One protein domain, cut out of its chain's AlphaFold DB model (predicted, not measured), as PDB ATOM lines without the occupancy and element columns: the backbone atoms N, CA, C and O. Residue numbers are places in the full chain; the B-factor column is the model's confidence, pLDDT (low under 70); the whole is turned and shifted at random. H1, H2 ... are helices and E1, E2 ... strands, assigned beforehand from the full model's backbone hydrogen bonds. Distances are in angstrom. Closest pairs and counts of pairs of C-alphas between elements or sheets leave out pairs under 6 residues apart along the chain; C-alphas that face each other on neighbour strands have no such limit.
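AT A GLANCE: This is residues 3 to 83 of the 90 residues of an uncharacterized protein of Sphingomonas sp. T1 (UniProt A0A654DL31). A strongly twisted sheet of four strands has one helix, H1, crossing over one face with its last part, while residues 3 to 10, of which 4 to 10 belong to H1, stick out free of the body. The short helix H2 packs on the later part of H1, and the hairpin of E1 and E2 ends in a long loop of residues 40 to 50. The printed part has 81 residues, with two named helices and then four named strands in the order H1 H2 E1 E2 E3 E4. The sheet runs E1 E2 E4 E3, all antiparallel, and the class is mixed, helices and strands. The whole is compact, with a radius of gyration of the C-alphas of 13.5 A, and flat, spanning 40 by 37 by 20 A.

IN THESE COORDINATES: H1, residues 4 to 20, begins with C-alpha 4 at (11.861, 50.855, 27.499) and is 25.0 A long. H2 is residues 25 to 28. E1, residues 33 to 39, begins with C-alpha 33 at (2.767, 37.071, 12.400) and is 18.8 A long. E2, residues 51 to 57, is 19.1 A long. E3 is residues 68 to 70. E4, residues 73 to 79, is 19.8 A long and ends with C-alpha 79 at (-5.374, 50.444, 7.807).

HOW THE PARTS SIT: E1 and E2 form a hairpin, with directions at 151 degrees; N 34 and O 56 are within hydrogen-bond range at 2.9 A. E2 and E4 are antiparallel at 149 degrees, with N 55 and O 76 within range at 2.8 A. E3 and E4 form a hairpin at 173 degrees, with N 68 and O 75 within range at 2.9 A. E1 and E3 are the edge strands, apart from each other. H1 is on the sheet at a height over the sheet of 10.7 A. It lies over E2 and only just over E4, on which 3 of its C-alphas fall. On the local plane it stands at 85 degrees to E2, across the strands. The closest C-alphas of H1 and E4, those of Ala 20 and Ile 78, are 6.3 A apart. H1 touches H2 with residues 14 to 19 alone, the closest C-alphas being those of Ala 18 and Val 25, 5.3 A apart. H2 is not on the sheet. In H1 every O i to N i+4 pair is within hydrogen-bond range; H2 is too short for such a pair.

THE WHOLE: The two C-alphas farthest apart, those of His 3 and Glu 46, are 40.2 A apart. The printed part has no cut. The link from E1 to E2 is long, with 11 residues. The mean pLDDT of the printed part is 78.3, and residues 3 to 10, 40 to 50 and 81 to 83 are under 70.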
ATOM      1  N   HIS A   3      16.274  50.591  26.632       47.19
ATOM      2  CA  HIS A   3      15.235  50.011  25.758       47.19
ATOM      3  C   HIS A   3      13.812  49.898  26.371       47.19
ATOM      4  O   HIS A   3      13.115  48.935  26.058       47.19
ATOM      5  N   PRO A   4      13.297  50.848  27.181       51.41
ATOM      6  CA  PRO A   4      11.861  50.855  27.499       51.41
ATOM      7  C   PRO A   4      10.992  51.213  26.274       51.41
ATOM      8  O   PRO A   4       9.866  50.739  26.144       51.41
ATOM      9  N   HIS A   5      11.534  51.978  25.319       53.31
ATOM     10  CA  HIS A   5      10.780  52.516  24.181       53.31
ATOM     11  C   HIS A   5      10.349  51.434  23.162       53.31
ATOM     12  O   HIS A   5       9.214  51.425  22.698       53.31
ATOM     13  N   LYS A   6      11.202  50.431  22.886       53.50
ATOM     14  CA  LYS A   6      10.917  49.357  21.906       53.50
ATOM     15  C   LYS A   6       9.832  48.374  22.372       53.50
ATOM     16  O   LYS A   6       9.169  47.756  21.543       53.50
ATOM     17  N   GLY A   7       9.661  48.211  23.687       56.00
ATOM     18  CA  GLY A   7       8.610  47.372  24.270       56.00
ATOM     19  C   GLY A   7       7.233  48.031  24.191       56.00
ATOM     20  O   GLY A   7       6.275  47.386  23.770       56.00
ATOM     21  N   ALA A   8       7.162  49.325  24.518       60.09
ATOM     22  CA  ALA A   8       5.932  50.113  24.454       60.09
ATOM     23  C   ALA A   8       5.399  50.237  23.014       60.09
ATOM     24  O   ALA A   8       4.231  49.944  22.773       60.09
ATOM     25  N   MET A   9       6.273  50.535  22.043       61.28
ATOM     26  CA  MET A   9       5.889  50.627  20.624       61.28
ATOM     27  C   MET A   9       5.347  49.304  20.062       61.28
ATOM     28  O   MET A   9       4.351  49.283  19.347       61.28
ATOM     29  N   LYS A  10       5.950  48.163  20.433       66.25
ATOM     30  CA  LYS A  10       5.428  46.839  20.044       66.25
ATOM     31  C   LYS A  10       4.063  46.544  20.661       66.25
ATOM     32  O   LYS A  10       3.270  45.831  20.050       66.25
ATOM     33  N   HIS A  11       3.810  47.043  21.869       70.88
ATOM     34  CA  HIS A  11       2.533  46.845  22.539       70.88
ATOM     35  C   HIS A  11       1.420  47.643  21.859       70.88
ATOM     36  O   HIS A  11       0.432  47.020  21.478       70.88
ATOM     37  N   HIS A  12       1.637  48.939  21.604       78.19
ATOM     38  CA  HIS A  12       0.693  49.798  20.875       78.19
ATOM     39  C   HIS A  12       0.396  49.266  19.472       78.19
ATOM     40  O   HIS A  12      -0.758  49.160  19.070       78.19
ATOM     41  N   ARG A  13       1.427  48.827  18.740       82.50
ATOM     42  CA  ARG A  13       1.246  48.237  17.409       82.50
ATOM     43  C   ARG A  13       0.355  46.997  17.441       82.50
ATOM     44  O   ARG A  13      -0.532  46.846  16.609       82.50
ATOM     45  N   ASN A  14       0.589  46.090  18.388       86.50
ATOM     46  CA  ASN A  14      -0.210  44.872  18.501       86.50
ATOM     47  C   ASN A  14      -1.647  45.166  18.960       86.50
ATOM     48  O   ASN A  14      -2.555  44.451  18.556       86.50
ATOM     49  N   GLU A  15      -1.857  46.195  19.780       88.38
ATOM     50  CA  GLU A  15      -3.197  46.658  20.158       88.38
ATOM     51  C   GLU A  15      -3.949  47.232  18.959       88.38
ATOM     52  O   GLU A  15      -5.091  46.843  18.732       88.38
ATOM     53  N   HIS A  16      -3.293  48.066  18.143       87.94
ATOM     54  CA  HIS A  16      -3.869  48.578  16.896       87.94
ATOM     55  C   HIS A  16      -4.248  47.444  15.941       87.94
ATOM     56  O   HIS A  16      -5.370  47.403  15.447       87.94
ATOM     57  N   ILE A  17      -3.345  46.479  15.734       89.12
ATOM     58  CA  ILE A  17      -3.608  45.311  14.880       89.12
ATOM     59  C   ILE A  17      -4.798  44.514  15.407       89.12
ATOM     60  O   ILE A  17      -5.691  44.170  14.641       89.12
ATOM     61  N   ALA A  18      -4.824  44.221  16.708       90.75
ATOM     62  CA  ALA A  18      -5.910  43.466  17.313       90.75
ATOM     63  C   ALA A  18      -7.250  44.203  17.157       90.75
ATOM     64  O   ALA A  18      -8.235  43.595  16.745       90.75
ATOM     65  N   ASN A  19      -7.263  45.519  17.393       90.25
ATOM     66  CA  ASN A  19      -8.447  46.355  17.231       90.25
ATOM     67  C   ASN A  19      -8.938  46.394  15.776       90.25
ATOM     68  O   ASN A  19     -10.119  46.154  15.533       90.25
ATOM     69  N   ALA A  20      -8.037  46.614  14.815       89.12
ATOM     70  CA  ALA A  20      -8.368  46.656  13.391       89.12
ATOM     71  C   ALA A  20      -8.880  45.308  12.862       89.12
ATOM     72  O   ALA A  20      -9.737  45.269  11.985       89.12
ATOM     73  N   LEU A  21      -8.380  44.206  13.424       89.56
ATOM     74  CA  LEU A  21      -8.838  42.850  13.132       89.56
ATOM     75  C   LEU A  21     -10.087  42.446  13.940       89.56
ATOM     76  O   LEU A  21     -10.628  41.366  13.723       89.56
ATOM     77  N   GLY A  22     -10.556  43.270  14.881       91.00
ATOM     78  CA  GLY A  22     -11.718  42.956  15.718       91.00
ATOM     79  C   GLY A  22     -11.495  41.805  16.707       91.00
ATOM     80  O   GLY A  22     -12.445  41.109  17.068       91.00
ATOM     81  N   ILE A  23     -10.255  41.582  17.149       91.75
ATOM     82  CA  ILE A  23      -9.881  40.513  18.088       91.75
ATOM     83  C   ILE A  23      -9.195  41.060  19.337       91.75
ATOM     84  O   ILE A  23      -8.718  42.188  19.385       91.75
ATOM     85  N   ASP A  24      -9.104  40.216  20.362       90.81
ATOM     86  CA  ASP A  24      -8.310  40.501  21.553       90.81
ATOM     87  C   ASP A  24      -6.797  40.369  21.286       90.81
ATOM     88  O   ASP A  24      -6.341  39.493  20.541       90.81
ATOM     89  N   VAL A  25      -5.991  41.193  21.964       89.00
ATOM     90  CA  VAL A  25      -4.523  41.164  21.847       89.00
ATOM     91  C   VAL A  25      -3.930  39.840  22.344       89.00
ATOM     92  O   VAL A  25      -2.911  39.375  21.830       89.00
ATOM     93  N   GLY A  26      -4.559  39.197  23.328       88.62
ATOM     94  CA  GLY A  26      -4.199  37.866  23.807       88.62
ATOM     95  C   GLY A  26      -4.478  36.779  22.772       88.62
ATOM     96  O   GLY A  26      -3.694  35.833  22.669       88.62
ATOM     97  N   THR A  27      -5.529  36.930  21.960       89.81
ATOM     98  CA  THR A  27      -5.746  36.088  20.774       89.81
ATOM     99  C   THR A  27      -4.653  36.342  19.747       89.81
ATOM    100  O   THR A  27      -3.976  35.395  19.361       89.81
ATOM    101  N   LEU A  28      -4.383  37.601  19.390       90.19
ATOM    102  CA  LEU A  28      -3.330  37.951  18.430       90.19
ATOM    103  C   LEU A  28      -1.957  37.361  18.819       90.19
ATOM    104  O   LEU A  28      -1.245  36.834  17.973       90.19
ATOM    105  N   ARG A  29      -1.599  37.364  20.111       88.31
ATOM    106  CA  ARG A  29      -0.324  36.804  20.614       88.31
ATOM    107  C   ARG A  29      -0.164  35.292  20.416       88.31
ATOM    108  O   ARG A  29       0.964  34.809  20.478       88.31
ATOM    109  N   LYS A  30      -1.252  34.546  20.210       90.62
ATOM    110  CA  LYS A  30      -1.218  33.089  19.977       90.62
ATOM    111  C   LYS A  30      -0.970  32.726  18.513       90.62
ATOM    112  O   LYS A  30      -0.730  31.558  18.220       90.62
ATOM    113  N   HIS A  31      -1.031  33.704  17.616       89.62
ATOM    114  CA  HIS A  31      -0.881  33.518  16.180       89.62
ATOM    115  C   HIS A  31       0.364  34.274  15.724       89.62
ATOM    116  O   HIS A  31       0.308  35.493  15.642       89.62
ATOM    117  N   PRO A  32       1.500  33.602  15.471       89.44
ATOM    118  CA  PRO A  32       2.709  34.271  15.003       89.44
ATOM    119  C   PRO A  32       2.469  34.988  13.669       89.44
ATOM    120  O   PRO A  32       1.848  34.434  12.755       89.44
ATOM    121  N   PHE A  33       2.948  36.227  13.574       90.12
ATOM    122  CA  PHE A  33       2.767  37.071  12.400       90.12
ATOM    123  C   PHE A  33       3.938  38.029  12.193       90.12
ATOM    124  O   PHE A  33       4.628  38.428  13.137       90.12
ATOM    125  N   SER A  34       4.088  38.460  10.945       89.00
ATOM    126  CA  SER A  34       4.966  39.552  10.533       89.00
ATOM    127  C   SER A  34       4.145  40.706   9.958       89.00
ATOM    128  O   SER A  34       3.084  40.494   9.379       89.00
ATOM    129  N   VAL A  35       4.627  41.937  10.128       87.31
ATOM    130  CA  VAL A  35       3.959  43.151   9.630       87.31
ATOM    131  C   VAL A  35       4.798  43.740   8.512       87.31
ATOM    132  O   VAL A  35       6.000  43.930   8.687       87.31
ATOM    133  N   THR A  36       4.180  44.029   7.372       84.06
ATOM    134  CA  THR A  36       4.822  44.721   6.246       84.06
ATOM    135  C   THR A  36       3.972  45.918   5.834       84.06
ATOM    136  O   THR A  36       2.752  45.806   5.762       84.06
ATOM    137  N   LYS A  37       4.595  47.070   5.561       81.94
ATOM    138  CA  LYS A  37       3.887  48.227   4.997       81.94
ATOM    139  C   LYS A  37       3.510  47.914   3.549       81.94
ATOM    140  O   LYS A  37       4.368  47.519   2.761       81.94
ATOM    141  N   THR A  38       2.239  48.078   3.204       74.88
ATOM    142  CA  THR A  38       1.722  47.872   1.845       74.88
ATOM    143  C   THR A  38       0.987  49.129   1.387       74.88
ATOM    144  O   THR A  38       0.296  49.742   2.202       74.88
ATOM    145  N   PRO A  39       1.104  49.554   0.118       71.00
ATOM    146  CA  PRO A  39       0.215  50.580  -0.405       71.00
ATOM    147  C   PRO A  39      -1.224  50.050  -0.354       71.00
ATOM    148  O   PRO A  39      -1.504  48.949  -0.833       71.00
ATOM    149  N   VAL A  40      -2.136  50.812   0.245       65.88
ATOM    150  CA  VAL A  40      -3.563  50.494   0.200       65.88
ATOM    151  C   VAL A  40      -4.071  50.937  -1.164       65.88
ATOM    152  O   VAL A  40      -4.158  52.126  -1.465       65.88
ATOM    153  N   THR A  41      -4.422  49.975  -2.010       55.19
ATOM    154  CA  THR A  41      -4.935  50.214  -3.369       55.19
ATOM    155  C   THR A  41      -6.315  50.882  -3.403       55.19
ATOM    156  O   THR A  41      -6.831  51.145  -4.485       55.19
ATOM    157  N   THR A  42      -6.923  51.198  -2.253       53.50
ATOM    158  CA  THR A  42      -8.245  51.844  -2.180       53.50
ATOM    159  C   THR A  42      -8.214  53.374  -2.232       53.50
ATOM    160  O   THR A  42      -9.276  53.997  -2.240       53.50
ATOM    161  N   ALA A  43      -7.049  54.015  -2.347       48.16
ATOM    162  CA  ALA A  43      -6.985  55.465  -2.509       48.16
ATOM    163  C   ALA A  43      -7.093  55.879  -3.986       48.16
ATOM    164  O   ALA A  43      -6.103  56.181  -4.645       48.16
ATOM    165  N   TRP A  44      -8.328  56.000  -4.473       45.38
ATOM    166  CA  TRP A  44      -8.682  56.976  -5.511       45.38
ATOM    167  C   TRP A  44      -8.556  58.398  -4.938       45.38
ATOM    168  O   TRP A  44      -9.542  59.126  -4.822       45.38
ATOM    169  N   ARG A  45      -7.362  58.781  -4.483       50.19
ATOM    170  CA  ARG A  45      -7.054  60.166  -4.133       50.19
ATOM    171  C   ARG A  45      -5.914  60.620  -5.018       50.19
ATOM    172  O   ARG A  45      -4.844  60.023  -5.016       50.19
ATOM    173  N   GLU A  46      -6.166  61.692  -5.750       53.47
ATOM    174  CA  GLU A  46      -5.207  62.356  -6.632       53.47
ATOM    175  C   GLU A  46      -3.999  62.954  -5.864       53.47
ATOM    176  O   GLU A  46      -3.048  63.407  -6.488       53.47
ATOM    177  N   ASP A  47      -3.984  62.869  -4.522       58.03
ATOM    178  CA  ASP A  47      -3.042  63.545  -3.613       58.03
ATOM    179  C   ASP A  47      -2.130  62.622  -2.767       58.03
ATOM    180  O   ASP A  47      -1.495  63.093  -1.823       58.03
ATOM    181  N   GLY A  48      -2.024  61.316  -3.056       56.97
ATOM    182  CA  GLY A  48      -0.956  60.488  -2.464       56.97
ATOM    183  C   GLY A  48      -1.292  59.031  -2.144       56.97
ATOM    184  O   GLY A  48      -2.448  58.626  -2.038       56.97
ATOM    185  N   VAL A  49      -0.233  58.229  -1.975       61.69
ATOM    186  CA  VAL A  49      -0.315  56.808  -1.603       61.69
ATOM    187  C   VAL A  49      -0.638  56.694  -0.115       61.69
ATOM    188  O   VAL A  49       0.166  57.078   0.732       61.69
ATOM    189  N   ILE A  50      -1.801  56.129   0.214       69.81
ATOM    190  CA  ILE A  50      -2.118  55.734   1.590       69.81
ATOM    191  C   ILE A  50      -1.439  54.391   1.857       69.81
ATOM    192  O   ILE A  50      -1.645  53.433   1.112       69.81
ATOM    193  N   TYR A  51      -0.641  54.309   2.918       71.94
ATOM    194  CA  TYR A  51      -0.030  53.058   3.361       71.94
ATOM    195  C   TYR A  51      -0.892  52.376   4.426       71.94
ATOM    196  O   TYR A  51      -1.472  53.019   5.298       71.94
ATOM    197  N   GLY A  52      -0.973  51.054   4.333       83.62
ATOM    198  CA  GLY A  52      -1.608  50.162   5.290       83.62
ATOM    199  C   GLY A  52      -0.608  49.130   5.781       83.62
ATOM    200  O   GLY A  52       0.555  49.105   5.359       83.62
ATOM    201  N   TRP A  53      -1.057  48.259   6.672       87.50
ATOM    202  CA  TRP A  53      -0.253  47.145   7.154       87.50
ATOM    203  C   TRP A  53      -0.804  45.834   6.624       87.50
ATOM    204  O   TRP A  53      -1.975  45.517   6.811       87.50
ATOM    205  N   ARG A  54       0.086  45.049   6.025       89.38
ATOM    206  CA  ARG A  54      -0.143  43.648   5.717       89.38
ATOM    207  C   ARG A  54       0.355  42.796   6.870       89.38
ATOM    208  O   ARG A  54       1.550  42.796   7.181       89.38
ATOM    209  N   ILE A  55      -0.560  42.066   7.485       91.38
ATOM    210  CA  ILE A  55      -0.285  41.104   8.547       91.38
ATOM    211  C   ILE A  55      -0.122  39.739   7.896       91.38
ATOM    212  O   ILE A  55      -1.103  39.139   7.473       91.38
ATOM    213  N   VAL A  56       1.114  39.265   7.779       91.50
ATOM    214  CA  VAL A  56       1.431  37.952   7.206       91.50
ATOM    215  C   VAL A  56       1.437  36.924   8.328       91.50
ATOM    216  O   VAL A  56       2.258  37.010   9.245       91.50
ATOM    217  N   TRP A  57       0.528  35.959   8.259       92.00
ATOM    218  CA  TRP A  57       0.395  34.894   9.247       92.00
ATOM    219  C   TRP A  57       1.394  33.776   8.942       92.00
ATOM    220  O   TRP A  57       1.384  33.214   7.849       92.00
ATOM    221  N   GLU A  58       2.229  33.400   9.914       88.31
ATOM    222  CA  GLU A  58       3.244  32.347   9.705       88.31
ATOM    223  C   GLU A  58       2.642  30.935   9.647       88.31
ATOM    224  O   GLU A  58       3.276  29.988   9.187       88.31
ATOM    225  N   GLY A  59       1.409  30.775  10.129       85.25
ATOM    226  CA  GLY A  59       0.706  29.499  10.132       85.25
ATOM    227  C   GLY A  59      -0.768  29.678   9.817       85.25
ATOM    228  O   GLY A  59      -1.177  29.691   8.660       85.25
ATOM    229  N   LYS A  60      -1.586  29.786  10.865       86.62
ATOM    230  CA  LYS A  60      -3.030  29.998  10.738       86.62
ATOM    231  C   LYS A  60      -3.396  31.351  11.310       86.62
ATOM    232  O   LYS A  60      -2.933  31.695  12.397       86.62
ATOM    233  N   ALA A  61      -4.263  32.065  10.611       88.44
ATOM    234  CA  ALA A  61      -4.879  33.259  11.152       88.44
ATOM    235  C   ALA A  61      -5.841  32.919  12.301       88.44
ATOM    236  O   ALA A  61      -6.295  31.770  12.419       88.44
ATOM    237  N   PRO A  62      -6.151  33.901  13.159       89.69
ATOM    238  CA  PRO A  62      -7.188  33.752  14.164       89.69
ATOM    239  C   PRO A  62      -8.552  33.431  13.526       89.69
ATOM    240  O   PRO A  62      -8.839  33.880  12.414       89.69
ATOM    241  N   PRO A  63      -9.409  32.651  14.206       86.88
ATOM    242  CA  PRO A  63     -10.736  32.336  13.690       86.88
ATOM    243  C   PRO A  63     -11.589  33.605  13.576       86.88
ATOM    244  O   PRO A  63     -11.584  34.437  14.480       86.88
ATOM    245  N   GLY A  64     -12.348  33.723  12.485       85.75
ATOM    246  CA  GLY A  64     -13.230  34.870  12.240       85.75
ATOM    247  C   GLY A  64     -12.540  36.098  11.640       85.75
ATOM    248  O   GLY A  64     -13.202  37.112  11.455       85.75
ATOM    249  N   ILE A  65     -11.247  36.002  11.319       89.00
ATOM    250  CA  ILE A  65     -10.517  37.027  10.570       89.00
ATOM    251  C   ILE A  65     -10.644  36.765   9.078       89.00
ATOM    252  O   ILE A  65     -10.466  35.629   8.633       89.00
ATOM    253  N   ASP A  66     -10.912  37.828   8.324       88.31
ATOM    254  CA  ASP A  66     -10.828  37.778   6.872       88.31
ATOM    255  C   ASP A  66      -9.360  37.679   6.446       88.31
ATOM    256  O   ASP A  66      -8.493  38.442   6.898       88.31
ATOM    257  N   VAL A  67      -9.072  36.671   5.632       90.56
ATOM    258  CA  VAL A  67      -7.723  36.374   5.166       90.56
ATOM    259  C   VAL A  67      -7.717  36.178   3.672       90.56
ATOM    260  O   VAL A  67      -8.499  35.408   3.117       90.56
ATOM    261  N   ASP A  68      -6.740  36.811   3.053       89.56
ATOM    262  CA  ASP A  68      -6.381  36.578   1.675       89.56
ATOM    263  C   ASP A  68      -5.282  35.514   1.576       89.56
ATOM    264  O   ASP A  68      -4.556  35.214   2.533       89.56
ATOM    265  N   GLY A  69      -5.133  34.970   0.370       86.69
ATOM    266  CA  GLY A  69      -4.042  34.072   0.014       86.69
ATOM    267  C   GLY A  69      -4.392  32.590   0.075       86.69
ATOM    268  O   GLY A  69      -5.535  32.175  -0.111       86.69
ATOM    269  N   THR A  70      -3.365  31.763   0.264       82.81
ATOM    270  CA  THR A  70      -3.470  30.297   0.258       82.81
ATOM    271  C   THR A  70      -2.822  29.704   1.503       82.81
ATOM    272  O   THR A  70      -2.080  30.373   2.221       82.81
ATOM    273  N   ALA A  71      -3.100  28.430   1.795       74.06
ATOM    274  CA  ALA A  71      -2.495  27.743   2.932       74.06
ATOM    275  C   ALA A  71      -0.954  27.810   2.861       74.06
ATOM    276  O   ALA A  71      -0.354  27.313   1.910       74.06
ATOM    277  N   GLY A  72      -0.331  28.419   3.876       74.44
ATOM    278  CA  GLY A  72       1.116  28.679   3.933       74.44
ATOM    279  C   GLY A  72       1.528  30.112   3.569       74.44
ATOM    280  O   GLY A  72       2.643  30.504   3.891       74.44
ATOM    281  N   SER A  73       0.622  30.895   2.979       84.06
ATOM    282  CA  SER A  73       0.794  32.317   2.663       84.06
ATOM    283  C   SER A  73      -0.528  33.046   2.893       84.06
ATOM    284  O   SER A  73      -1.176  33.480   1.942       84.06
ATOM    285  N   LEU A  74      -0.954  33.123   4.154       91.81
ATOM    286  CA  LEU A  74      -2.162  33.846   4.549       91.81
ATOM    287  C   LEU A  74      -1.792  35.249   5.013       91.81
ATOM    288  O   LEU A  74      -0.839  35.415   5.782       91.81
ATOM    289  N   TRP A  75      -2.569  36.247   4.611       92.19
ATOM    290  CA  TRP A  75      -2.402  37.602   5.125       92.19
ATOM    291  C   TRP A  75      -3.731  38.317   5.330       92.19
ATOM    292  O   TRP A  75      -4.751  37.934   4.768       92.19
ATOM    293  N   SER A  76      -3.697  39.366   6.144       90.88
ATOM    294  CA  SER A  76      -4.809  40.299   6.327       90.88
ATOM    295  C   SER A  76      -4.289  41.718   6.153       90.88
ATOM    296  O   SER A  76      -3.266  42.075   6.743       90.88
ATOM    297  N   ASP A  77      -4.978  42.520   5.352       89.25
ATOM    298  CA  ASP A  77      -4.648  43.930   5.170       89.25
ATOM    299  C   ASP A  77      -5.501  44.790   6.111       89.25
ATOM    300  O   ASP A  77      -6.722  44.655   6.172       89.25
ATOM    301  N   ILE A  78      -4.850  45.677   6.862       86.62
ATOM    302  CA  ILE A  78      -5.502  46.615   7.782       86.62
ATOM    303  C   ILE A  78      -5.032  48.047   7.509       86.62
ATOM    304  O   ILE A  78      -3.903  48.255   7.046       86.62
ATOM    305  N   PRO A  79      -5.849  49.068   7.819       82.31
ATOM    306  CA  PRO A  79      -5.374  50.444   7.807       82.31
ATOM    307  C   PRO A  79      -4.219  50.615   8.804       82.31
ATOM    308  O   PRO A  79      -4.278  50.127   9.938       82.31
ATOM    309  N   ALA A  80      -3.165  51.316   8.382       72.94
ATOM    310  CA  ALA A  80      -2.077  51.680   9.280       72.94
ATOM    311  C   ALA A  80      -2.604  52.610  10.382       72.94
ATOM    312  O   ALA A  80      -3.553  53.371  10.170       72.94
ATOM    313  N   ALA A  81      -1.986  52.556  11.561       68.56
ATOM    314  CA  ALA A  81      -2.236  53.565  12.582       68.56
ATOM    315  C   ALA A  81      -1.799  54.932  12.033       68.56
ATOM    316  O   ALA A  81      -0.702  55.050  11.488       68.56
ATOM    317  N   LEU A  82      -2.639  55.961  12.183       57.78
ATOM    318  CA  LEU A  82      -2.331  57.334  11.749       57.78
ATOM    319  C   LEU A  82      -1.000  57.850  12.329       57.78
ATOM    320  O   LEU A  82      -0.334  58.660  11.698       57.78
ATOM    321  N   GLU A  83      -0.599  57.343  13.494       53.00
ATOM    322  CA  GLU A  83       0.642  57.702  14.191       53.00
ATOM    323  C   GLU A  83       1.914  57.128  13.534       53.00
ATOM    324  O   GLU A  83       3.012  57.563  13.861       53.00
TER     325      GLU A  83